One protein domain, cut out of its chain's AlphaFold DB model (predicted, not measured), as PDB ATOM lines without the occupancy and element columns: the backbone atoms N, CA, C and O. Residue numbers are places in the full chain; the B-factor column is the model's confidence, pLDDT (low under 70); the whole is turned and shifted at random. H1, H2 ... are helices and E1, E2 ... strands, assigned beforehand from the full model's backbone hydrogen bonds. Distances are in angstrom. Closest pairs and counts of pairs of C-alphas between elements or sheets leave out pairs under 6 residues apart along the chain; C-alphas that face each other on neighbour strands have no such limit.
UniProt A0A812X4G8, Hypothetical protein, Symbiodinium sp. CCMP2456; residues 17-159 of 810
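AT A GLANCE: This is residues 17 to 159 of the 810 residues of the protein "Hypothetical protein" of Symbiodinium sp. CCMP2456 (UniProt A0A812X4G8). A strongly twisted sheet of four parallel strands has H1 over one face, covering E2 and E1, and H3 over the opposite face, covering E3 and E4: three layers, with helices on both faces of the sheet. H2 only grazes the sheet with its residues 100 to 104, and residues 47 to 52, of which 47 to 48 belong to H1, stick out. The printed part has 143 residues, with named elements in the order E1, H1, E2, H2, E3, H3, E4; the sheet's order is E2, E1, E3, E4, and the class is mixed, helices and strands. The whole is compact, with a radius of gyration of the C-alphas of 15.1 A and spans of 48 by 35 by 24 A.

IN THESE COORDINATES: E1, residues 17 to 23, begins with C-alpha 17 at (-40.356, -61.038, -13.743) and is 18.5 A long. H1, residues 30 to 48, measures 26.9 A. E2, residues 54 to 60, measures 19.5 A. H2, residues 90 to 105, begins with C-alpha 90 at (-44.642, -28.158, -2.204) and measures 22.5 A. E3, residues 113 to 117, measures 13.7 A. H3, residues 119 to 132, measures 20.4 A. E4, residues 146 to 150, measures 13.7 A and ends with C-alpha 150 at (-46.210, -41.372, -19.951).

HOW THE PARTS SIT: E2 and E4 are the edge strands. E2 and E1 are parallel at 27 degrees, with N 20 and O 57 2.8 A apart, within hydrogen-bond range. E1 and E3 are parallel at 37 degrees, with N 23 and O 115 at 2.8 A. E3 and E4 are parallel at 11 degrees, with N 116 and O 148 at 2.9 A. H1 is on the sheet at a height of 7.0 A, slantwise to the strands, at 45 degrees to E1 on the local plane; its closest C-alphas to E2 are those of His 30 and Cys 60, 5.2 A. H3, on the opposite face at a height of 8.7 A, runs along the strands, at 22 degrees to E3 on the local plane; its closest C-alphas to E4 are those of Ala 121 and Ser 149, 4.8 A. H2 and H3 only just touch, with 3 pairs of C-alphas within 8 A, made by residue 97 of H2 and by residues 123 to 127 of H3; the closest are Leu 97 and Met 123, 7.2 A, and the lines are about perpendicular at 74 degrees. H1 is apart from H2 and H3. E1, H1, E2 and E3, H3, E4 are strand-helix-strand units, two parallel neighbour strands with a helix between; E2, H2, E3 is a split one, with E1 between its strands. Each crossover is right-handed. In H1, H2 and H3 every O i to N i+4 pair is within hydrogen-bond range.

THE WHOLE: The C-alphas of Gln 50 and Glu 80, the two farthest apart, are 48.9 A apart. The printed part has no cut. The links E2 to H2, 29 residues, and H3 to E4, 13 residues, are long; in the first, residues 65 to 66 pair antiparallel with residues 73 to 74. The mean pLDDT of the printed part is 85.7; residues 49 to 53, 69 to 70, 79 to 88 and 155 to 159 are under 70.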
ATOM      1  N   HIS A  17     -39.349 -62.052 -14.013       86.62
ATOM      2  CA  HIS A  17     -40.356 -61.038 -13.743       86.62
ATOM      3  C   HIS A  17     -39.668 -59.676 -13.711       86.62
ATOM      4  O   HIS A  17     -38.795 -59.449 -12.879       86.62
ATOM      5  N   LEU A  18     -40.051 -58.792 -14.630       90.81
ATOM      6  CA  LEU A  18     -39.686 -57.383 -14.613       90.81
ATOM      7  C   LEU A  18     -40.621 -56.671 -13.634       90.81
ATOM      8  O   LEU A  18     -41.815 -56.528 -13.909       90.81
ATOM      9  N   ARG A  19     -40.093 -56.254 -12.481       94.12
ATOM     10  CA  ARG A  19     -40.915 -55.759 -11.369       94.12
ATOM     11  C   ARG A  19     -41.000 -54.241 -11.402       94.12
ATOM     12  O   ARG A  19     -39.990 -53.558 -11.236       94.12
ATOM     13  N   LEU A  20     -42.199 -53.704 -11.607       95.81
ATOM     14  CA  LEU A  20     -42.427 -52.280 -11.855       95.81
ATOM     15  C   LEU A  20     -43.277 -51.637 -10.756       95.81
ATOM     16  O   LEU A  20     -44.404 -52.062 -10.500       95.81
ATOM     17  N   LEU A  21     -42.785 -50.548 -10.167       97.31
ATOM     18  CA  LEU A  21     -43.611 -49.672  -9.335       97.31
ATOM     19  C   LEU A  21     -44.363 -48.688 -10.239       97.31
ATOM     20  O   LEU A  21     -43.753 -47.893 -10.951       97.31
ATOM     21  N   ALA A  22     -45.691 -48.731 -10.209       97.12
ATOM     22  CA  ALA A  22     -46.547 -47.994 -11.128       97.12
ATOM     23  C   ALA A  22     -47.308 -46.842 -10.437       97.12
ATOM     24  O   ALA A  22     -48.059 -47.023  -9.474       97.12
ATOM     25  N   LEU A  23     -47.111 -45.621 -10.944       97.38
ATOM     26  CA  LEU A  23     -47.624 -44.371 -10.386       97.38
ATOM     27  C   LEU A  23     -48.759 -43.811 -11.257       97.38
ATOM     28  O   LEU A  23     -48.541 -43.305 -12.360       97.38
ATOM     29  N   HIS A  24     -49.988 -43.884 -10.745       95.50
ATOM     30  CA  HIS A  24     -51.186 -43.476 -11.480       95.50
ATOM     31  C   HIS A  24     -51.284 -41.952 -11.700       95.50
ATOM     32  O   HIS A  24     -50.712 -41.159 -10.952       95.50
ATOM     33  N   GLY A  25     -52.078 -41.538 -12.691       93.75
ATOM     34  CA  GLY A  25     -52.375 -40.125 -12.962       93.75
ATOM     35  C   GLY A  25     -53.325 -39.466 -11.956       93.75
ATOM     36  O   GLY A  25     -53.826 -40.106 -11.025       93.75
ATOM     37  N   HIS A  26     -53.588 -38.173 -12.164       90.62
ATOM     38  CA  HIS A  26     -54.525 -37.393 -11.353       90.62
ATOM     39  C   HIS A  26     -55.926 -38.022 -11.362       90.62
ATOM     40  O   HIS A  26     -56.440 -38.395 -12.416       90.62
ATOM     41  N   GLY A  27     -56.539 -38.155 -10.184       86.69
ATOM     42  CA  GLY A  27     -57.847 -38.794 -10.027       86.69
ATOM     43  C   GLY A  27     -57.848 -40.299 -10.327       86.69
ATOM     44  O   GLY A  27     -58.906 -40.919 -10.447       86.69
ATOM     45  N   GLY A  28     -56.668 -40.912 -10.458       84.00
ATOM     46  CA  GLY A  28     -56.521 -42.333 -10.736       84.00
ATOM     47  C   GLY A  28     -56.943 -43.216  -9.561       84.00
ATOM     48  O   GLY A  28     -56.881 -42.826  -8.389       84.00
ATOM     49  N   ARG A  29     -57.335 -44.453  -9.881       89.25
ATOM     50  CA  ARG A  29     -57.457 -45.549  -8.914       89.25
ATOM     51  C   ARG A  29     -56.295 -46.514  -9.122       89.25
ATOM     52  O   ARG A  29     -56.245 -47.196 -10.139       89.25
ATOM     53  N   HIS A  30     -55.395 -46.583  -8.144       88.56
ATOM     54  CA  HIS A  30     -54.182 -47.409  -8.182       88.56
ATOM     55  C   HIS A  30     -54.403 -48.847  -8.697       88.56
ATOM     56  O   HIS A  30     -53.692 -49.255  -9.604       88.56
ATOM     57  N   ARG A  31     -55.419 -49.581  -8.211       88.94
ATOM     58  CA  ARG A  31     -55.713 -50.958  -8.672       88.94
ATOM     59  C   ARG A  31     -56.045 -51.041 -10.164       88.94
ATOM     60  O   ARG A  31     -55.370 -51.760 -10.886       88.94
ATOM     61  N   GLN A  32     -56.996 -50.226 -10.627       89.06
ATOM     62  CA  GLN A  32     -57.402 -50.189 -12.040       89.06
ATOM     63  C   GLN A  32     -56.237 -49.780 -12.953       89.06
ATOM     64  O   GLN A  32     -56.075 -50.332 -14.035       89.06
ATOM     65  N   PHE A  33     -55.396 -48.841 -12.500       92.25
ATOM     66  CA  PHE A  33     -54.181 -48.469 -13.227       92.25
ATOM     67  C   PHE A  33     -53.163 -49.618 -13.284       92.25
ATOM     68  O   PHE A  33     -52.511 -49.765 -14.306       92.25
ATOM     69  N   CYS A  34     -53.059 -50.438 -12.229       92.31
ATOM     70  CA  CYS A  34     -52.166 -51.603 -12.158       92.31
ATOM     71  C   CYS A  34     -52.509 -52.634 -13.230       92.31
ATOM     72  O   CYS A  34     -51.666 -52.966 -14.053       92.31
ATOM     73  N   GLU A  35     -53.774 -53.056 -13.251       90.06
ATOM     74  CA  GLU A  35     -54.315 -54.014 -14.218       90.06
ATOM     75  C   GLU A  35     -54.103 -53.491 -15.652       90.06
ATOM     76  O   GLU A  35     -53.498 -54.159 -16.484       90.06
ATOM     77  N   SER A  36     -54.487 -52.233 -15.911       92.00
ATOM     78  CA  SER A  36     -54.377 -51.630 -17.248       92.00
ATOM     79  C   SER A  36     -52.932 -51.447 -17.735       92.00
ATOM     80  O   SER A  36     -52.670 -51.615 -18.925       92.00
ATOM     81  N   ILE A  37     -51.992 -51.059 -16.859       92.81
ATOM     82  CA  ILE A  37     -50.599 -50.815 -17.266       92.81
ATOM     83  C   ILE A  37     -49.811 -52.121 -17.415       92.81
ATOM     84  O   ILE A  37     -48.968 -52.209 -18.302       92.81
ATOM     85  N   GLU A  38     -50.109 -53.143 -16.607       92.62
ATOM     86  CA  GLU A  38     -49.515 -54.477 -16.743       92.62
ATOM     87  C   GLU A  38     -49.936 -55.136 -18.060       92.62
ATOM     88  O   GLU A  38     -49.069 -55.502 -18.854       92.62
ATOM     89  N   GLU A  39     -51.240 -55.181 -18.361       91.88
ATOM     90  CA  GLU A  39     -51.757 -55.703 -19.635       91.88
ATOM     91  C   GLU A  39     -51.166 -54.957 -20.842       91.88
ATOM     92  O   GLU A  39     -50.706 -55.578 -21.807       91.88
ATOM     93  N   PHE A  40     -51.120 -53.621 -20.781       91.38
ATOM     94  CA  PHE A  40     -50.547 -52.791 -21.839       91.38
ATOM     95  C   PHE A  40     -49.066 -53.102 -22.077       91.38
ATOM     96  O   PHE A  40     -48.681 -53.415 -23.206       91.38
ATOM     97  N   LEU A  41     -48.231 -53.065 -21.034       90.44
ATOM     98  CA  LEU A  41     -46.795 -53.307 -21.175       90.44
ATOM     99  C   LEU A  41     -46.499 -54.766 -21.566       90.44
ATOM    100  O   LEU A  41     -45.629 -55.001 -22.407       90.44
ATOM    101  N   GLN A  42     -47.257 -55.739 -21.049       89.44
ATOM    102  CA  GLN A  42     -47.114 -57.147 -21.429       89.44
ATOM    103  C   GLN A  42     -47.479 -57.362 -22.907       89.44
ATOM    104  O   GLN A  42     -46.809 -58.138 -23.588       89.44
ATOM    105  N   SER A  43     -48.472 -56.635 -23.442       88.94
ATOM    106  CA  SER A  43     -48.812 -56.675 -24.874       88.94
ATOM    107  C   SER A  43     -47.711 -56.087 -25.773       88.94
ATOM    108  O   SER A  43     -47.470 -56.593 -26.875       88.94
ATOM    109  N   ILE A  44     -46.982 -55.069 -25.296       86.25
ATOM    110  CA  ILE A  44     -45.820 -54.508 -26.003       86.25
ATOM    111  C   ILE A  44     -44.675 -55.523 -26.013       86.25
ATOM    112  O   ILE A  44     -44.127 -55.801 -27.079       86.25
ATOM    113  N   LEU A  45     -44.344 -56.130 -24.868       83.44
ATOM    114  CA  LEU A  45     -43.301 -57.158 -24.818       83.44
ATOM    115  C   LEU A  45     -43.652 -58.358 -25.705       83.44
ATOM    116  O   LEU A  45     -42.841 -58.742 -26.542       83.44
ATOM    117  N   ALA A  46     -44.877 -58.882 -25.615       82.44
ATOM    118  CA  ALA A  46     -45.327 -60.023 -26.415       82.44
ATOM    119  C   ALA A  46     -45.322 -59.771 -27.938       82.44
ATOM    120  O   ALA A  46     -45.292 -60.725 -28.714       82.44
ATOM    121  N   SER A  47     -45.353 -58.508 -28.380       79.69
ATOM    122  CA  SER A  47     -45.285 -58.140 -29.803       79.69
ATOM    123  C   SER A  47     -43.869 -57.844 -30.315       79.69
ATOM    124  O   SER A  47     -43.669 -57.841 -31.528       79.69
ATOM    125  N   HIS A  48     -42.890 -57.623 -29.428       70.62
ATOM    126  CA  HIS A  48     -41.525 -57.214 -29.797       70.62
ATOM    127  C   HIS A  48     -40.435 -58.208 -29.367       70.62
ATOM    128  O   HIS A  48     -39.358 -58.232 -29.961       70.62
ATOM    129  N   VAL A  49     -40.692 -59.029 -28.349       67.38
ATOM    130  CA  VAL A  49     -39.713 -59.929 -27.732       67.38
ATOM    131  C   VAL A  49     -40.108 -61.375 -28.025       67.38
ATOM    132  O   VAL A  49     -41.132 -61.859 -27.554       67.38
ATOM    133  N   GLN A  50     -39.273 -62.090 -28.790       59.38
ATOM    134  CA  GLN A  50     -39.470 -63.522 -29.069       59.38
ATOM    135  C   GLN A  50     -39.149 -64.434 -27.869       59.38
ATOM    136  O   GLN A  50     -39.321 -65.645 -27.974       59.38
ATOM    137  N   GLU A  51     -38.696 -63.887 -26.737       59.31
ATOM    138  CA  GLU A  51     -38.558 -64.639 -25.488       59.31
ATOM    139  C   GLU A  51     -39.895 -64.696 -24.721       59.31
ATOM    140  O   GLU A  51     -40.283 -63.703 -24.101       59.31
ATOM    141  N   PRO A  52     -40.582 -65.855 -24.659       60.34
ATOM    142  CA  PRO A  52     -41.811 -66.019 -23.874       60.34
ATOM    143  C   PRO A  52     -41.565 -66.051 -22.351       60.34
ATOM    144  O   PRO A  52     -42.483 -66.327 -21.583       60.34
ATOM    145  N   SER A  53     -40.325 -65.823 -21.906       68.31
ATOM    146  CA  SER A  53     -39.865 -65.924 -20.517       68.31
ATOM    147  C   SER A  53     -39.862 -64.605 -19.740       68.31
ATOM    148  O   SER A  53     -39.602 -64.642 -18.538       68.31
ATOM    149  N   LEU A  54     -40.131 -63.459 -20.377       81.56
ATOM    150  CA  LEU A  54     -40.202 -62.156 -19.705       81.56
ATOM    151  C   LEU A  54     -41.659 -61.804 -19.365       81.56
ATOM    152  O   LEU A  54     -42.463 -61.469 -20.239       81.56
ATOM    153  N   ALA A  55     -41.987 -61.881 -18.079       88.06
ATOM    154  CA  ALA A  55     -43.275 -61.470 -17.529       88.06
ATOM    155  C   ALA A  55     -43.131 -60.119 -16.819       88.06
ATOM    156  O   ALA A  55     -42.072 -59.816 -16.276       88.06
ATOM    157  N   ILE A  56     -44.183 -59.309 -16.791       90.44
ATOM    158  CA  ILE A  56     -44.230 -58.072 -16.004       90.44
ATOM    159  C   ILE A  56     -44.999 -58.333 -14.711       90.44
ATOM    160  O   ILE A  56     -46.011 -59.023 -14.715       90.44
ATOM    161  N   GLU A  57     -44.507 -57.780 -13.605       93.06
ATOM    162  CA  GLU A  57     -45.240 -57.672 -12.343       93.06
ATOM    163  C   GLU A  57     -45.347 -56.183 -12.000       93.06
ATOM    164  O   GLU A  57     -44.355 -55.555 -11.620       93.06
ATOM    165  N   CYS A  58     -46.533 -55.594 -12.143       94.06
ATOM    166  CA  CYS A  58     -46.783 -54.218 -11.736       94.06
ATOM    167  C   CYS A  58     -47.307 -54.172 -10.298       94.06
ATOM    168  O   CYS A  58     -48.208 -54.913  -9.906       94.06
ATOM    169  N   ARG A  59     -46.820 -53.207  -9.518       95.25
ATOM    170  CA  ARG A  59     -47.407 -52.840  -8.227       95.25
ATOM    171  C   ARG A  59     -47.751 -51.360  -8.212       95.25
ATOM    172  O   ARG A  59     -46.881 -50.506  -8.321       95.25
ATOM    173  N   CYS A  60     -49.031 -51.051  -8.033       94.62
ATOM    174  CA  CYS A  60     -49.520 -49.681  -7.899       94.62
ATOM    175  C   CYS A  60     -49.808 -49.315  -6.446       94.62
ATOM    176  O   CYS A  60     -50.665 -49.922  -5.798       94.62
ATOM    177  N   ILE A  61     -49.207 -48.225  -5.976       94.69
ATOM    178  CA  ILE A  61     -49.564 -47.614  -4.693       94.69
ATOM    179  C   ILE A  61     -50.604 -46.502  -4.854       94.69
ATOM    180  O   ILE A  61     -50.651 -45.776  -5.845       94.69
ATOM    181  N   ALA A  62     -51.456 -46.353  -3.840       93.31
ATOM    182  CA  ALA A  62     -52.412 -45.257  -3.759       93.31
ATOM    183  C   ALA A  62     -51.701 -43.942  -3.407       93.31
ATOM    184  O   ALA A  62     -51.122 -43.839  -2.319       93.31
ATOM    185  N   ALA A  63     -51.804 -42.922  -4.260       94.62
ATOM    186  CA  ALA A  63     -51.288 -41.593  -3.941       94.62
ATOM    187  C   ALA A  63     -51.932 -41.024  -2.646       94.62
ATOM    188  O   ALA A  63     -53.071 -41.379  -2.307       94.62
ATOM    189  N   PRO A  64     -51.219 -40.200  -1.854       93.44
ATOM    190  CA  PRO A  64     -51.630 -39.897  -0.482       93.44
ATOM    191  C   PRO A  64     -52.866 -38.993  -0.368       93.44
ATOM    192  O   PRO A  64     -53.579 -39.086   0.636       93.44
ATOM    193  N   TYR A  65     -53.169 -38.159  -1.368       91.31
ATOM    194  CA  TYR A  65     -54.281 -37.207  -1.302       91.31
ATOM    195  C   TYR A  65     -55.569 -37.806  -1.886       91.31
ATOM    196  O   TYR A  65     -55.539 -38.332  -2.998       91.31
ATOM    197  N   PRO A  66     -56.710 -37.761  -1.173       88.56
ATOM    198  CA  PRO A  66     -58.004 -38.123  -1.745       88.56
ATOM    199  C   PRO A  66     -58.521 -37.013  -2.669       88.56
ATOM    200  O   PRO A  66     -58.427 -35.831  -2.334       88.56
ATOM    201  N   GLU A  67     -59.104 -37.388  -3.808       82.56
ATOM    202  CA  GLU A  67     -59.969 -36.488  -4.583       82.56
ATOM    203  C   GLU A  67     -61.357 -36.417  -3.906       82.56
ATOM    204  O   GLU A  67     -61.811 -37.420  -3.348       82.56
ATOM    205  N   PRO A  68     -62.084 -35.282  -3.964       74.06
ATOM    206  CA  PRO A  68     -63.450 -35.182  -3.433       74.06
ATOM    207  C   PRO A  68     -64.467 -36.174  -4.030       74.06
ATOM    208  O   PRO A  68     -65.538 -36.373  -3.459       74.06
ATOM    209  N   ARG A  69     -64.162 -36.795  -5.180       65.38
ATOM    210  CA  ARG A  69     -64.968 -37.855  -5.803       65.38
ATOM    211  C   ARG A  69     -64.387 -39.224  -5.427       65.38
ATOM    212  O   ARG A  69     -63.209 -39.483  -5.648       65.38
ATOM    213  N   ALA A  70     -65.223 -40.083  -4.842       67.44
ATOM    214  CA  ALA A  70     -64.805 -41.246  -4.052       67.44
ATOM    215  C   ALA A  70     -63.780 -42.199  -4.715       67.44
ATOM    216  O   ALA A  70     -63.814 -42.468  -5.916       67.44
ATOM    217  N   GLU A  71     -62.903 -42.750  -3.865       71.94
ATOM    218  CA  GLU A  71     -61.795 -43.690  -4.148       71.94
ATOM    219  C   GLU A  71     -60.648 -43.192  -5.033       71.94
ATOM    220  O   GLU A  71     -59.589 -43.826  -5.072       71.94
ATOM    221  N   ARG A  72     -60.814 -42.058  -5.710       85.94
ATOM    222  CA  ARG A  72     -59.772 -41.463  -6.541       85.94
ATOM    223  C   ARG A  72     -58.694 -40.785  -5.695       85.94
ATOM    224  O   ARG A  72     -58.961 -40.269  -4.604       85.94
ATOM    225  N   ARG A  73     -57.454 -40.816  -6.185       91.75
ATOM    226  CA  ARG A  73     -56.270 -40.319  -5.473       91.75
ATOM    227  C   ARG A  73     -55.441 -39.373  -6.339       91.75
ATOM    228  O   ARG A  73     -55.509 -39.413  -7.564       91.75
ATOM    229  N   MET A  74     -54.638 -38.541  -5.685       92.31
ATOM    230  CA  MET A  74     -53.733 -37.577  -6.308       92.31
ATOM    231  C   MET A  74     -52.395 -37.534  -5.556       92.31
ATOM    232  O   MET A  74     -52.351 -37.738  -4.338       92.31
ATOM    233  N   TRP A  75     -51.310 -37.253  -6.275       93.69
ATOM    234  CA  TRP A  75     -49.969 -37.045  -5.706       93.69
ATOM    235  C   TRP A  75     -49.805 -35.643  -5.112       93.69
ATOM    236  O   TRP A  75     -49.095 -35.451  -4.133       93.69
ATOM    237  N   TRP A  76     -50.528 -34.674  -5.653       91.44
ATOM    238  CA  TRP A  76     -50.750 -33.360  -5.059       91.44
ATOM    239  C   TRP A  76     -52.112 -32.844  -5.524       91.44
ATOM    240  O   TRP A  76     -52.686 -33.343  -6.497       91.44
ATOM    241  N   ARG A  77     -52.657 -31.847  -4.845       87.25
ATOM    242  CA  ARG A  77     -53.859 -31.135  -5.275       87.25
ATOM    243  C   ARG A  77     -53.465 -30.085  -6.311       87.25
ATOM    244  O   ARG A  77     -52.455 -29.405  -6.143       87.25
ATOM    245  N   TYR A  78     -54.256 -29.951  -7.370       77.38
ATOM    246  CA  TYR A  78     -54.192 -28.773  -8.236       77.38
ATOM    247  C   TYR A  78     -54.925 -27.597  -7.571       77.38
ATOM    248  O   TYR A  78     -55.789 -27.815  -6.717       77.38
ATOM    249  N   ASP A  79     -54.597 -26.366  -7.975       69.06
ATOM    250  CA  ASP A  79     -55.298 -25.151  -7.532       69.06
ATOM    251  C   ASP A  79     -56.818 -25.260  -7.747       69.06
ATOM    252  O   ASP A  79     -57.275 -25.896  -8.701       69.06
ATOM    253  N   GLU A  80     -57.617 -24.561  -6.931       58.59
ATOM    254  CA  GLU A  80     -59.096 -24.611  -6.955       58.59
ATOM    255  C   GLU A  80     -59.746 -24.154  -8.285       58.59
ATOM    256  O   GLU A  80     -60.960 -24.253  -8.455       58.59
ATOM    257  N   GLY A  81     -58.954 -23.695  -9.262       57.44
ATOM    258  CA  GLY A  81     -59.384 -23.446 -10.641       57.44
ATOM    259  C   GLY A  81     -59.215 -24.625 -11.613       57.44
ATOM    260  O   GLY A  81     -59.537 -24.467 -12.789       57.44
ATOM    261  N   GLY A  82     -58.661 -25.767 -11.181       52.59
ATOM    262  CA  GLY A  82     -58.408 -26.950 -12.024       52.59
ATOM    263  C   GLY A  82     -57.446 -26.713 -13.200       52.59
ATOM    264  O   GLY A  82     -57.432 -27.488 -14.152       52.59
ATOM    265  N   SER A  83     -56.692 -25.612 -13.167       47.50
ATOM    266  CA  SER A  83     -55.950 -25.058 -14.308       47.50
ATOM    267  C   SER A  83     -54.453 -24.856 -14.054       47.50
ATOM    268  O   SER A  83     -53.740 -24.426 -14.961       47.50
ATOM    269  N   GLY A  84     -53.979 -25.147 -12.840       53.78
ATOM    270  CA  GLY A  84     -52.564 -25.105 -12.487       53.78
ATOM    271  C   GLY A  84     -51.902 -26.461 -12.701       53.78
ATOM    272  O   GLY A  84     -52.222 -27.408 -11.992       53.78
ATOM    273  N   ASP A  85     -50.927 -26.545 -13.609       61.38
ATOM    274  CA  ASP A  85     -50.120 -27.753 -13.869       61.38
ATOM    275  C   ASP A  85     -49.081 -28.028 -12.748       61.38
ATOM    276  O   ASP A  85     -47.948 -28.422 -13.021       61.38
ATOM    277  N   ARG A  86     -49.377 -27.673 -11.487       66.50
ATOM    278  CA  ARG A  86     -48.399 -27.621 -10.382       66.50
ATOM    279  C   ARG A  86     -49.033 -27.938  -9.022       66.50
ATOM    280  O   ARG A  86     -50.232 -27.721  -8.855       66.50
ATOM    281  N   PRO A  87     -48.243 -28.414  -8.041       69.94
ATOM    282  CA  PRO A  87     -48.666 -28.457  -6.644       69.94
ATOM    283  C   PRO A  87     -48.916 -27.046  -6.103       69.94
ATOM    284  O   PRO A  87     -48.051 -26.177  -6.230       69.94
ATOM    285  N   VAL A  88     -50.073 -26.851  -5.460       68.00
ATOM    286  CA  VAL A  88     -50.392 -25.629  -4.688       68.00
ATOM    287  C   VAL A  88     -49.395 -25.439  -3.544       68.00
ATOM    288  O   VAL A  88     -48.947 -24.330  -3.258       68.00
ATOM    289  N   ASP A  89     -49.037 -26.550  -2.903       75.69
ATOM    290  CA  ASP A  89     -48.122 -26.620  -1.774       75.69
ATOM    291  C   ASP A  89     -47.054 -27.686  -2.050       75.69
ATOM    292  O   ASP A  89     -47.354 -28.860  -2.285       75.69
ATOM    293  N   TRP A  90     -45.787 -27.271  -2.013       81.25
ATOM    294  CA  TRP A  90     -44.642 -28.158  -2.204       81.25
ATOM    295  C   TRP A  90     -44.585 -29.277  -1.152       81.25
ATOM    296  O   TRP A  90     -44.143 -30.385  -1.458       81.25
ATOM    297  N   ALA A  91     -45.104 -29.034   0.059       85.44
ATOM    298  CA  ALA A  91     -45.187 -30.050   1.104       85.44
ATOM    299  C   ALA A  91     -46.057 -31.252   0.694       85.44
ATOM    300  O   ALA A  91     -45.843 -32.359   1.193       85.44
ATOM    301  N   GLU A  92     -47.003 -31.079  -0.240       90.06
ATOM    302  CA  GLU A  92     -47.762 -32.206  -0.784       90.06
ATOM    303  C   GLU A  92     -46.924 -33.095  -1.697       90.06
ATOM    304  O   GLU A  92     -46.998 -34.323  -1.608       90.06
ATOM    305  N   MET A  93     -46.076 -32.483  -2.524       89.12
ATOM    306  CA  MET A  93     -45.182 -33.229  -3.400       89.12
ATOM    307  C   MET A  93     -44.087 -33.940  -2.597       89.12
ATOM    308  O   MET A  93     -43.822 -35.110  -2.860       89.12
ATOM    309  N   GLU A  94     -43.538 -33.307  -1.554       91.12
ATOM    310  CA  GLU A  94     -42.605 -33.964  -0.622       91.12
ATOM    311  C   GLU A  94     -43.240 -35.151   0.105       91.12
ATOM    312  O   GLU A  94     -42.628 -36.214   0.189       91.12
ATOM    313  N   LYS A  95     -44.490 -35.031   0.579       94.19
ATOM    314  CA  LYS A  95     -45.195 -36.161   1.206       94.19
ATOM    315  C   LYS A  95     -45.371 -37.332   0.235       94.19
ATOM    316  O   LYS A  95     -45.257 -38.489   0.634       94.19
ATOM    317  N   SER A  96     -45.648 -37.033  -1.028       95.62
ATOM    318  CA  SER A  96     -45.751 -38.037  -2.086       95.62
ATOM    319  C   SER A  96     -44.408 -38.666  -2.448       95.62
ATOM    320  O   SER A  96     -44.354 -39.879  -2.629       95.62
ATOM    321  N   LEU A  97     -43.326 -37.885  -2.490       95.44
ATOM    322  CA  LEU A  97     -41.965 -38.386  -2.702       95.44
ATOM    323  C   LEU A  97     -41.531 -39.315  -1.570       95.44
ATOM    324  O   LEU A  97     -41.090 -40.426  -1.842       95.44
ATOM    325  N   THR A  98     -41.727 -38.908  -0.314       95.69
ATOM    326  CA  THR A  98     -41.434 -39.748   0.855       95.69
ATOM    327  C   THR A  98     -42.242 -41.044   0.823       95.69
ATOM    328  O   THR A  98     -41.665 -42.108   1.006       95.69
ATOM    329  N   LYS A  99     -43.535 -40.997   0.474       96.75
ATOM    330  CA  LYS A  99     -44.345 -42.215   0.324       96.75
ATOM    331  C   LYS A  99     -43.828 -43.161  -0.772       96.75
ATOM    332  O   LYS A  99     -43.954 -44.376  -0.636       96.75
ATOM    333  N   ILE A 100     -43.300 -42.630  -1.875       96.88
ATOM    334  CA  ILE A 100     -42.717 -43.468  -2.932       96.88
ATOM    335  C   ILE A 100     -41.378 -44.053  -2.467       96.88
ATOM    336  O   ILE A 100     -41.134 -45.228  -2.705       96.88
ATOM    337  N   ALA A 101     -40.550 -43.279  -1.762       95.75
ATOM    338  CA  ALA A 101     -39.304 -43.772  -1.179       95.75
ATOM    339  C   ALA A 101     -39.543 -44.908  -0.164       95.75
ATOM    340  O   ALA A 101     -38.904 -45.947  -0.271       95.75
ATOM    341  N   GLU A 102     -40.524 -44.760   0.737       95.44
ATOM    342  CA  GLU A 102     -40.954 -45.810   1.680       95.44
ATOM    343  C   GLU A 102     -41.367 -47.111   0.960       95.44
ATOM    344  O   GLU A 102     -41.079 -48.211   1.429       95.44
ATOM    345  N   GLU A 103     -42.036 -47.001  -0.192       96.00
ATOM    346  CA  GLU A 103     -42.445 -48.149  -1.007       96.00
ATOM    347  C   GLU A 103     -41.273 -48.783  -1.778       96.00
ATOM    348  O   GLU A 103     -41.250 -50.003  -1.930       96.00
ATOM    349  N   LEU A 104     -40.306 -47.986  -2.249       95.00
ATOM    350  CA  LEU A 104     -39.085 -48.478  -2.900       95.00
ATOM    351  C   LEU A 104     -38.173 -49.207  -1.898       95.00
ATOM    352  O   LEU A 104     -37.725 -50.316  -2.177       95.00
ATOM    353  N   GLU A 105     -37.938 -48.616  -0.724       93.19
ATOM    354  CA  GLU A 105     -37.127 -49.195   0.357       93.19
ATOM    355  C   GLU A 105     -37.786 -50.446   0.965       93.19
ATOM    356  O   GLU A 105     -37.115 -51.433   1.262       93.19
ATOM    357  N   GLY A 106     -39.117 -50.442   1.104       91.00
ATOM    358  CA  GLY A 106     -39.886 -51.578   1.617       91.00
ATOM    359  C   GLY A 106     -40.052 -52.753   0.641       91.00
ATOM    360  O   GLY A 106     -40.652 -53.767   1.013       91.00
ATOM    361  N   ALA A 107     -39.568 -52.644  -0.599       88.88
ATOM    362  CA  ALA A 107     -39.729 -53.674  -1.619       88.88
ATOM    363  C   ALA A 107     -38.679 -54.789  -1.492       88.88
ATOM    364  O   ALA A 107     -37.480 -54.574  -1.675       88.88
ATOM    365  N   CYS A 108     -39.143 -56.020  -1.251       85.50
ATOM    366  CA  CYS A 108     -38.326 -57.227  -1.359       85.50
ATOM    367  C   CYS A 108     -39.038 -58.279  -2.238       85.50
ATOM    368  O   CYS A 108     -40.125 -58.726  -1.857       85.50
ATOM    369  N   PRO A 109     -38.469 -58.686  -3.394       87.19
ATOM    370  CA  PRO A 109     -37.283 -58.097  -4.031       87.19
ATOM    371  C   PRO A 109     -37.487 -56.613  -4.396       87.19
ATOM    372  O   PRO A 109     -38.604 -56.095  -4.323       87.19
ATOM    373  N   ALA A 110     -36.408 -55.925  -4.774       92.38
ATOM    374  CA  ALA A 110     -36.476 -54.546  -5.256       92.38
ATOM    375  C   ALA A 110     -37.273 -54.441  -6.577       92.38
ATOM    376  O   ALA A 110     -37.596 -55.453  -7.212       92.38
ATOM    377  N   TYR A 111     -37.597 -53.213  -6.984       94.75
ATOM    378  CA  TYR A 111     -38.183 -52.925  -8.294       94.75
ATOM    379  C   TYR A 111     -37.091 -52.721  -9.349       94.75
ATOM    380  O   TYR A 111     -36.112 -52.019  -9.107       94.75
ATOM    381  N   ASP A 112     -37.285 -53.273 -10.545       94.50
ATOM    382  CA  ASP A 112     -36.417 -53.029 -11.698       94.50
ATOM    383  C   ASP A 112     -36.617 -51.626 -12.278       94.50
ATOM    384  O   ASP A 112     -35.656 -51.015 -12.741       94.50
ATOM    385  N   GLY A 113     -37.848 -51.106 -12.244       95.25
ATOM    386  CA  GLY A 113     -38.203 -49.808 -12.818       95.25
ATOM    387  C   GLY A 113     -39.378 -49.122 -12.116       95.25
ATOM    388  O   GLY A 113     -40.179 -49.767 -11.436       95.25
ATOM    389  N   VAL A 114     -39.509 -47.806 -12.308       96.56
ATOM    390  CA  VAL A 114     -40.735 -47.057 -11.962       96.56
ATOM    391  C   VAL A 114     -41.381 -46.535 -13.236       96.56
ATOM    392  O   VAL A 114     -40.729 -45.906 -14.067       96.56
ATOM    393  N   VAL A 115     -42.686 -46.747 -13.366       96.44
ATOM    394  CA  VAL A 115     -43.509 -46.236 -14.461       96.44
ATOM    395  C   VAL A 115     -44.521 -45.230 -13.924       96.44
ATOM    396  O   VAL A 115     -45.157 -45.467 -12.902       96.44
ATOM    397  N   GLY A 116     -44.695 -44.099 -14.600       96.44
ATOM    398  CA  GLY A 116     -45.647 -43.066 -14.202       96.44
ATOM    399  C   GLY A 116     -46.527 -42.609 -15.358       96.44
ATOM    400  O   GLY A 116     -46.062 -42.520 -16.492       96.44
ATOM    401  N   PHE A 117     -47.786 -42.276 -15.065       94.81
ATOM    402  CA  PHE A 117     -48.714 -41.653 -16.015       94.81
ATOM    403  C   PHE A 117     -49.193 -40.286 -15.519       94.81
ATOM    404  O   PHE A 117     -49.600 -40.162 -14.363       94.81
ATOM    405  N   SER A 118     -49.196 -39.269 -16.389       92.81
ATOM    406  CA  SER A 118     -49.671 -37.908 -16.092       92.81
ATOM    407  C   SER A 118     -49.062 -37.383 -14.778       92.81
ATOM    408  O   SER A 118     -47.847 -37.239 -14.683       92.81
ATOM    409  N   GLN A 119     -49.862 -37.172 -13.733       92.06
ATOM    410  CA  GLN A 119     -49.382 -36.746 -12.416       92.06
ATOM    411  C   GLN A 119     -48.308 -37.685 -11.821       92.06
ATOM    412  O   GLN A 119     -47.328 -37.222 -11.241       92.06
ATOM    413  N   GLY A 120     -48.447 -39.004 -11.997       95.31
ATOM    414  CA  GLY A 120     -47.437 -39.980 -11.576       95.31
ATOM    415  C   GLY A 120     -46.168 -39.953 -12.434       95.31
ATOM    416  O   GLY A 120     -45.093 -40.300 -11.952       95.31
ATOM    417  N   ALA A 121     -46.255 -39.485 -13.681       94.75
ATOM    418  CA  ALA A 121     -45.097 -39.302 -14.553       94.75
ATOM    419  C   ALA A 121     -44.233 -38.097 -14.125       94.75
ATOM    420  O   ALA A 121     -43.008 -38.147 -14.219       94.75
ATOM    421  N   GLU A 122     -44.825 -37.042 -13.557       93.06
ATOM    422  CA  GLU A 122     -44.027 -35.960 -12.952       93.06
ATOM    423  C   GLU A 122     -43.383 -36.395 -11.626       93.06
ATOM    424  O   GLU A 122     -42.278 -35.950 -11.311       93.06
ATOM    425  N   MET A 123     -44.011 -37.311 -10.872       94.06
ATOM    426  CA  MET A 123     -43.354 -37.958  -9.726       94.06
ATOM    427  C   MET A 123     -42.132 -38.767 -10.182       94.06
ATOM    428  O   MET A 123     -41.077 -38.640  -9.570       94.06
ATOM    429  N   VAL A 124     -42.229 -39.506 -11.295       95.31
ATOM    430  CA  VAL A 124     -41.078 -40.165 -11.946       95.31
ATOM    431  C   VAL A 124     -39.957 -39.169 -12.267       95.31
ATOM    432  O   VAL A 124     -38.817 -39.381 -11.850       95.31
ATOM    433  N   HIS A 125     -40.268 -38.053 -12.935       92.50
ATOM    434  CA  HIS A 125     -39.276 -37.007 -13.221       92.50
ATOM    435  C   HIS A 125     -38.638 -36.446 -11.939       92.50
ATOM    436  O   HIS A 125     -37.448 -36.132 -11.912       92.50
ATOM    437  N   SER A 126     -39.427 -36.334 -10.870       91.81
ATOM    438  CA  SER A 126     -38.980 -35.831  -9.571       91.81
ATOM    439  C   SER A 126     -38.007 -36.792  -8.888       91.81
ATOM    440  O   SER A 126     -36.964 -36.354  -8.413       91.81
ATOM    441  N   ILE A 127     -38.302 -38.094  -8.900       93.31
ATOM    442  CA  ILE A 127     -37.431 -39.157  -8.371       93.31
ATOM    443  C   ILE A 127     -36.092 -39.167  -9.111       93.31
ATOM    444  O   ILE A 127     -35.042 -39.115  -8.474       93.31
ATOM    445  N   ALA A 128     -36.115 -39.150 -10.447       91.81
ATOM    446  CA  ALA A 128     -34.901 -39.142 -11.264       91.81
ATOM    447  C   ALA A 128     -34.017 -37.910 -10.984       91.81
ATOM    448  O   ALA A 128     -32.800 -38.035 -10.821       91.81
ATOM    449  N   LEU A 129     -34.625 -36.723 -10.862       89.88
ATOM    450  CA  LEU A 129     -33.910 -35.485 -10.541       89.88
ATOM    451  C   LEU A 129     -33.344 -35.475  -9.112       89.88
ATOM    452  O   LEU A 129     -32.280 -34.899  -8.886       89.88
ATOM    453  N   LEU A 130     -34.038 -36.081  -8.147       90.62
ATOM    454  CA  LEU A 130     -33.590 -36.148  -6.756       90.62
ATOM    455  C   LEU A 130     -32.481 -37.192  -6.559       90.62
ATOM    456  O   LEU A 130     -31.483 -36.870  -5.918       90.62
ATOM    457  N   HIS A 131     -32.570 -38.359  -7.205       91.38
ATOM    458  CA  HIS A 131     -31.465 -39.325  -7.307       91.38
ATOM    459  C   HIS A 131     -30.210 -38.681  -7.913       91.38
ATOM    460  O   HIS A 131     -29.137 -38.740  -7.317       91.38
ATOM    461  N   HIS A 132     -30.345 -37.963  -9.037       88.56
ATOM    462  CA  HIS A 132     -29.220 -37.257  -9.663       88.56
ATOM    463  C   HIS A 132     -28.581 -36.189  -8.751       88.56
ATOM    464  O   HIS A 132     -27.402 -35.876  -8.892       88.56
ATOM    465  N   ARG A 133     -29.338 -35.636  -7.796       89.00
ATOM    466  CA  ARG A 133     -28.845 -34.673  -6.795       89.00
ATOM    467  C   ARG A 133     -28.351 -35.310  -5.495       89.00
ATOM    468  O   ARG A 133     -27.964 -34.573  -4.593       89.00
ATOM    469  N   GLY A 134     -28.379 -36.637  -5.380       90.56
ATOM    470  CA  GLY A 134     -27.983 -37.340  -4.163       90.56
ATOM    471  C   GLY A 134     -28.961 -37.184  -2.995       90.56
ATOM    472  O   GLY A 134     -28.526 -37.190  -1.845       90.56
ATOM    473  N   ASP A 135     -30.265 -37.026  -3.254       91.75
ATOM    474  CA  ASP A 135     -31.279 -37.095  -2.194       91.75
ATOM    475  C   ASP A 135     -31.246 -38.496  -1.551       91.75
ATOM    476  O   ASP A 135     -31.456 -39.486  -2.255       91.75
ATOM    477  N   PRO A 136     -31.000 -38.619  -0.233       90.38
ATOM    478  CA  PRO A 136     -30.769 -39.910   0.412       90.38
ATOM    479  C   PRO A 136     -31.976 -40.854   0.379       90.38
ATOM    480  O   PRO A 136     -31.790 -42.055   0.539       90.38
ATOM    481  N   ARG A 137     -33.194 -40.346   0.129       91.94
ATOM    482  CA  ARG A 137     -34.398 -41.170  -0.101       91.94
ATOM    483  C   ARG A 137     -34.323 -41.979  -1.396       91.94
ATOM    484  O   ARG A 137     -35.041 -42.958  -1.558       91.94
ATOM    485  N   PHE A 138     -33.491 -41.524  -2.327       91.56
ATOM    486  CA  PHE A 138     -33.367 -42.036  -3.680       91.56
ATOM    487  C   PHE A 138     -31.901 -42.367  -3.981       91.56
ATOM    488  O   PHE A 138     -31.375 -41.980  -5.020       91.56
ATOM    489  N   LEU A 139     -31.229 -43.067  -3.061       83.62
ATOM    490  CA  LEU A 139     -29.863 -43.574  -3.219       83.62
ATOM    491  C   LEU A 139     -29.773 -45.056  -2.829       83.62
ATOM    492  O   LEU A 139     -30.475 -45.529  -1.939       83.62
ATOM    493  N   GLY A 140     -28.842 -45.780  -3.453       80.75
ATOM    494  CA  GLY A 140     -28.507 -47.162  -3.092       80.75
ATOM    495  C   GLY A 140     -29.321 -48.238  -3.819       80.75
ATOM    496  O   GLY A 140     -29.917 -47.999  -4.864       80.75
ATOM    497  N   ALA A 141     -29.300 -49.457  -3.270       75.31
ATOM    498  CA  ALA A 141     -29.745 -50.683  -3.947       75.31
ATOM    499  C   ALA A 141     -31.258 -50.778  -4.230       75.31
ATOM    500  O   ALA A 141     -31.676 -51.639  -4.998       75.31
ATOM    501  N   PHE A 142     -32.065 -49.912  -3.614       79.38
ATOM    502  CA  PHE A 142     -33.519 -49.854  -3.801       79.38
ATOM    503  C   PHE A 142     -33.940 -48.916  -4.939       79.38
ATOM    504  O   PHE A 142     -35.121 -48.861  -5.282       79.38
ATOM    505  N   MET A 143     -32.995 -48.169  -5.525       87.31
ATOM    506  CA  MET A 143     -33.306 -47.327  -6.673       87.31
ATOM    507  C   MET A 143     -33.559 -48.181  -7.921       87.31
ATOM    508  O   MET A 143     -32.706 -48.995  -8.284       87.31
ATOM    509  N   PRO A 144     -34.698 -47.979  -8.607       87.50
ATOM    510  CA  PRO A 144     -34.984 -48.660  -9.859       87.50
ATOM    511  C   PRO A 144     -33.947 -48.312 -10.926       87.50
ATOM    512  O   PRO A 144     -33.435 -47.194 -10.990       87.50
ATOM    513  N   ARG A 145     -33.672 -49.279 -11.798       91.12
ATOM    514  CA  ARG A 145     -32.614 -49.224 -12.815       91.12
ATOM    515  C   ARG A 145     -32.951 -48.301 -13.985       91.12
ATOM    516  O   ARG A 145     -32.045 -47.884 -14.696       91.12
ATOM    517  N   PHE A 146     -34.236 -48.035 -14.200       92.94
ATOM    518  CA  PHE A 146     -34.763 -47.160 -15.246       92.94
ATOM    519  C   PHE A 146     -36.088 -46.539 -14.802       92.94
ATOM    520  O   PHE A 146     -36.759 -47.042 -13.890       92.94
ATOM    521  N   VAL A 147     -36.503 -45.469 -15.481       93.88
ATOM    522  CA  VAL A 147     -37.826 -44.876 -15.273       93.88
ATOM    523  C   VAL A 147     -38.564 -44.623 -16.586       93.88
ATOM    524  O   VAL A 147     -37.965 -44.307 -17.611       93.88
ATOM    525  N   VAL A 148     -39.891 -44.760 -16.557       93.56
ATOM    526  CA  VAL A 148     -40.763 -44.601 -17.730       93.56
ATOM    527  C   VAL A 148     -41.813 -43.531 -17.460       93.56
ATOM    528  O   VAL A 148     -42.551 -43.598 -16.474       93.56
ATOM    529  N   SER A 149     -41.897 -42.548 -18.356       94.44
ATOM    530  CA  SER A 149     -42.783 -41.391 -18.231       94.44
ATOM    531  C   SER A 149     -43.802 -41.347 -19.371       94.44
ATOM    532  O   SER A 149     -43.445 -41.148 -20.532       94.44
ATOM    533  N   PHE A 150     -45.084 -41.506 -19.028       92.94
ATOM    534  CA  PHE A 150     -46.210 -41.372 -19.951       92.94
ATOM    535  C   PHE A 150     -46.955 -40.056 -19.704       92.94
ATOM    536  O   PHE A 150     -47.573 -39.872 -18.652       92.94
ATOM    537  N   SER A 151     -46.942 -39.145 -20.680       91.06
ATOM    538  CA  SER A 151     -47.730 -37.896 -20.645       91.06
ATOM    539  C   SER A 151     -47.476 -36.995 -19.419       91.06
ATOM    540  O   SER A 151     -48.380 -36.286 -18.974       91.06
ATOM    541  N   GLY A 152     -46.267 -37.035 -18.849       85.19
ATOM    542  CA  GLY A 152     -45.872 -36.222 -17.696       85.19
ATOM    543  C   GLY A 152     -45.310 -34.854 -18.069       85.19
ATOM    544  O   GLY A 152     -44.554 -34.727 -19.033       85.19
ATOM    545  N   ALA A 153     -45.597 -33.839 -17.255       82.88
ATOM    546  CA  ALA A 153     -44.854 -32.584 -17.272       82.88
ATOM    547  C   ALA A 153     -43.561 -32.690 -16.438       82.88
ATOM    548  O   ALA A 153     -43.434 -33.515 -15.533       82.88
ATOM    549  N   VAL A 154     -42.579 -31.834 -16.726       78.88
ATOM    550  CA  VAL A 154     -41.418 -31.627 -15.845       78.88
ATOM    551  C   VAL A 154     -41.742 -30.460 -14.921       78.88
ATOM    552  O   VAL A 154     -41.876 -29.328 -15.389       78.88
ATOM    553  N   ASN A 155     -41.842 -30.709 -13.616       68.50
ATOM    554  CA  ASN A 155     -42.076 -29.648 -12.644       68.50
ATOM    555  C   ASN A 155     -40.792 -28.804 -12.466       68.50
ATOM    556  O   ASN A 155     -39.813 -29.294 -11.910       68.50
ATOM    557  N   PRO A 156     -40.744 -27.523 -12.883       57.38
ATOM    558  CA  PRO A 156     -39.544 -26.697 -12.725       57.38
ATOM    559  C   PRO A 156     -39.323 -26.240 -11.270       57.38
ATOM    560  O   PRO A 156     -38.285 -25.658 -10.966       57.38
ATOM    561  N   GLY A 157     -40.300 -26.459 -10.381       58.56
ATOM    562  CA  GLY A 157     -40.273 -26.040  -8.979       58.56
ATOM    563  C   GLY A 157     -39.325 -26.842  -8.089       58.56
ATOM    564  O   GLY A 157     -38.995 -26.369  -7.008       58.56
ATOM    565  N   ILE A 158     -38.816 -27.996  -8.546       55.19
ATOM    566  CA  ILE A 158     -37.879 -28.822  -7.759       55.19
ATOM    567  C   ILE A 158     -36.520 -28.126  -7.579       55.19
ATOM    568  O   ILE A 158     -35.673 -28.615  -6.839       55.19
ATOM    569  N   VAL A 159     -36.234 -27.007  -8.256       49.62
ATOM    570  CA  VAL A 159     -35.032 -26.202  -7.976       49.62
ATOM    571  C   VAL A 159     -35.102 -25.704  -6.530       49.62
ATOM    572  O   VAL A 159     -35.918 -24.850  -6.195       49.62
TER     573      VAL A 159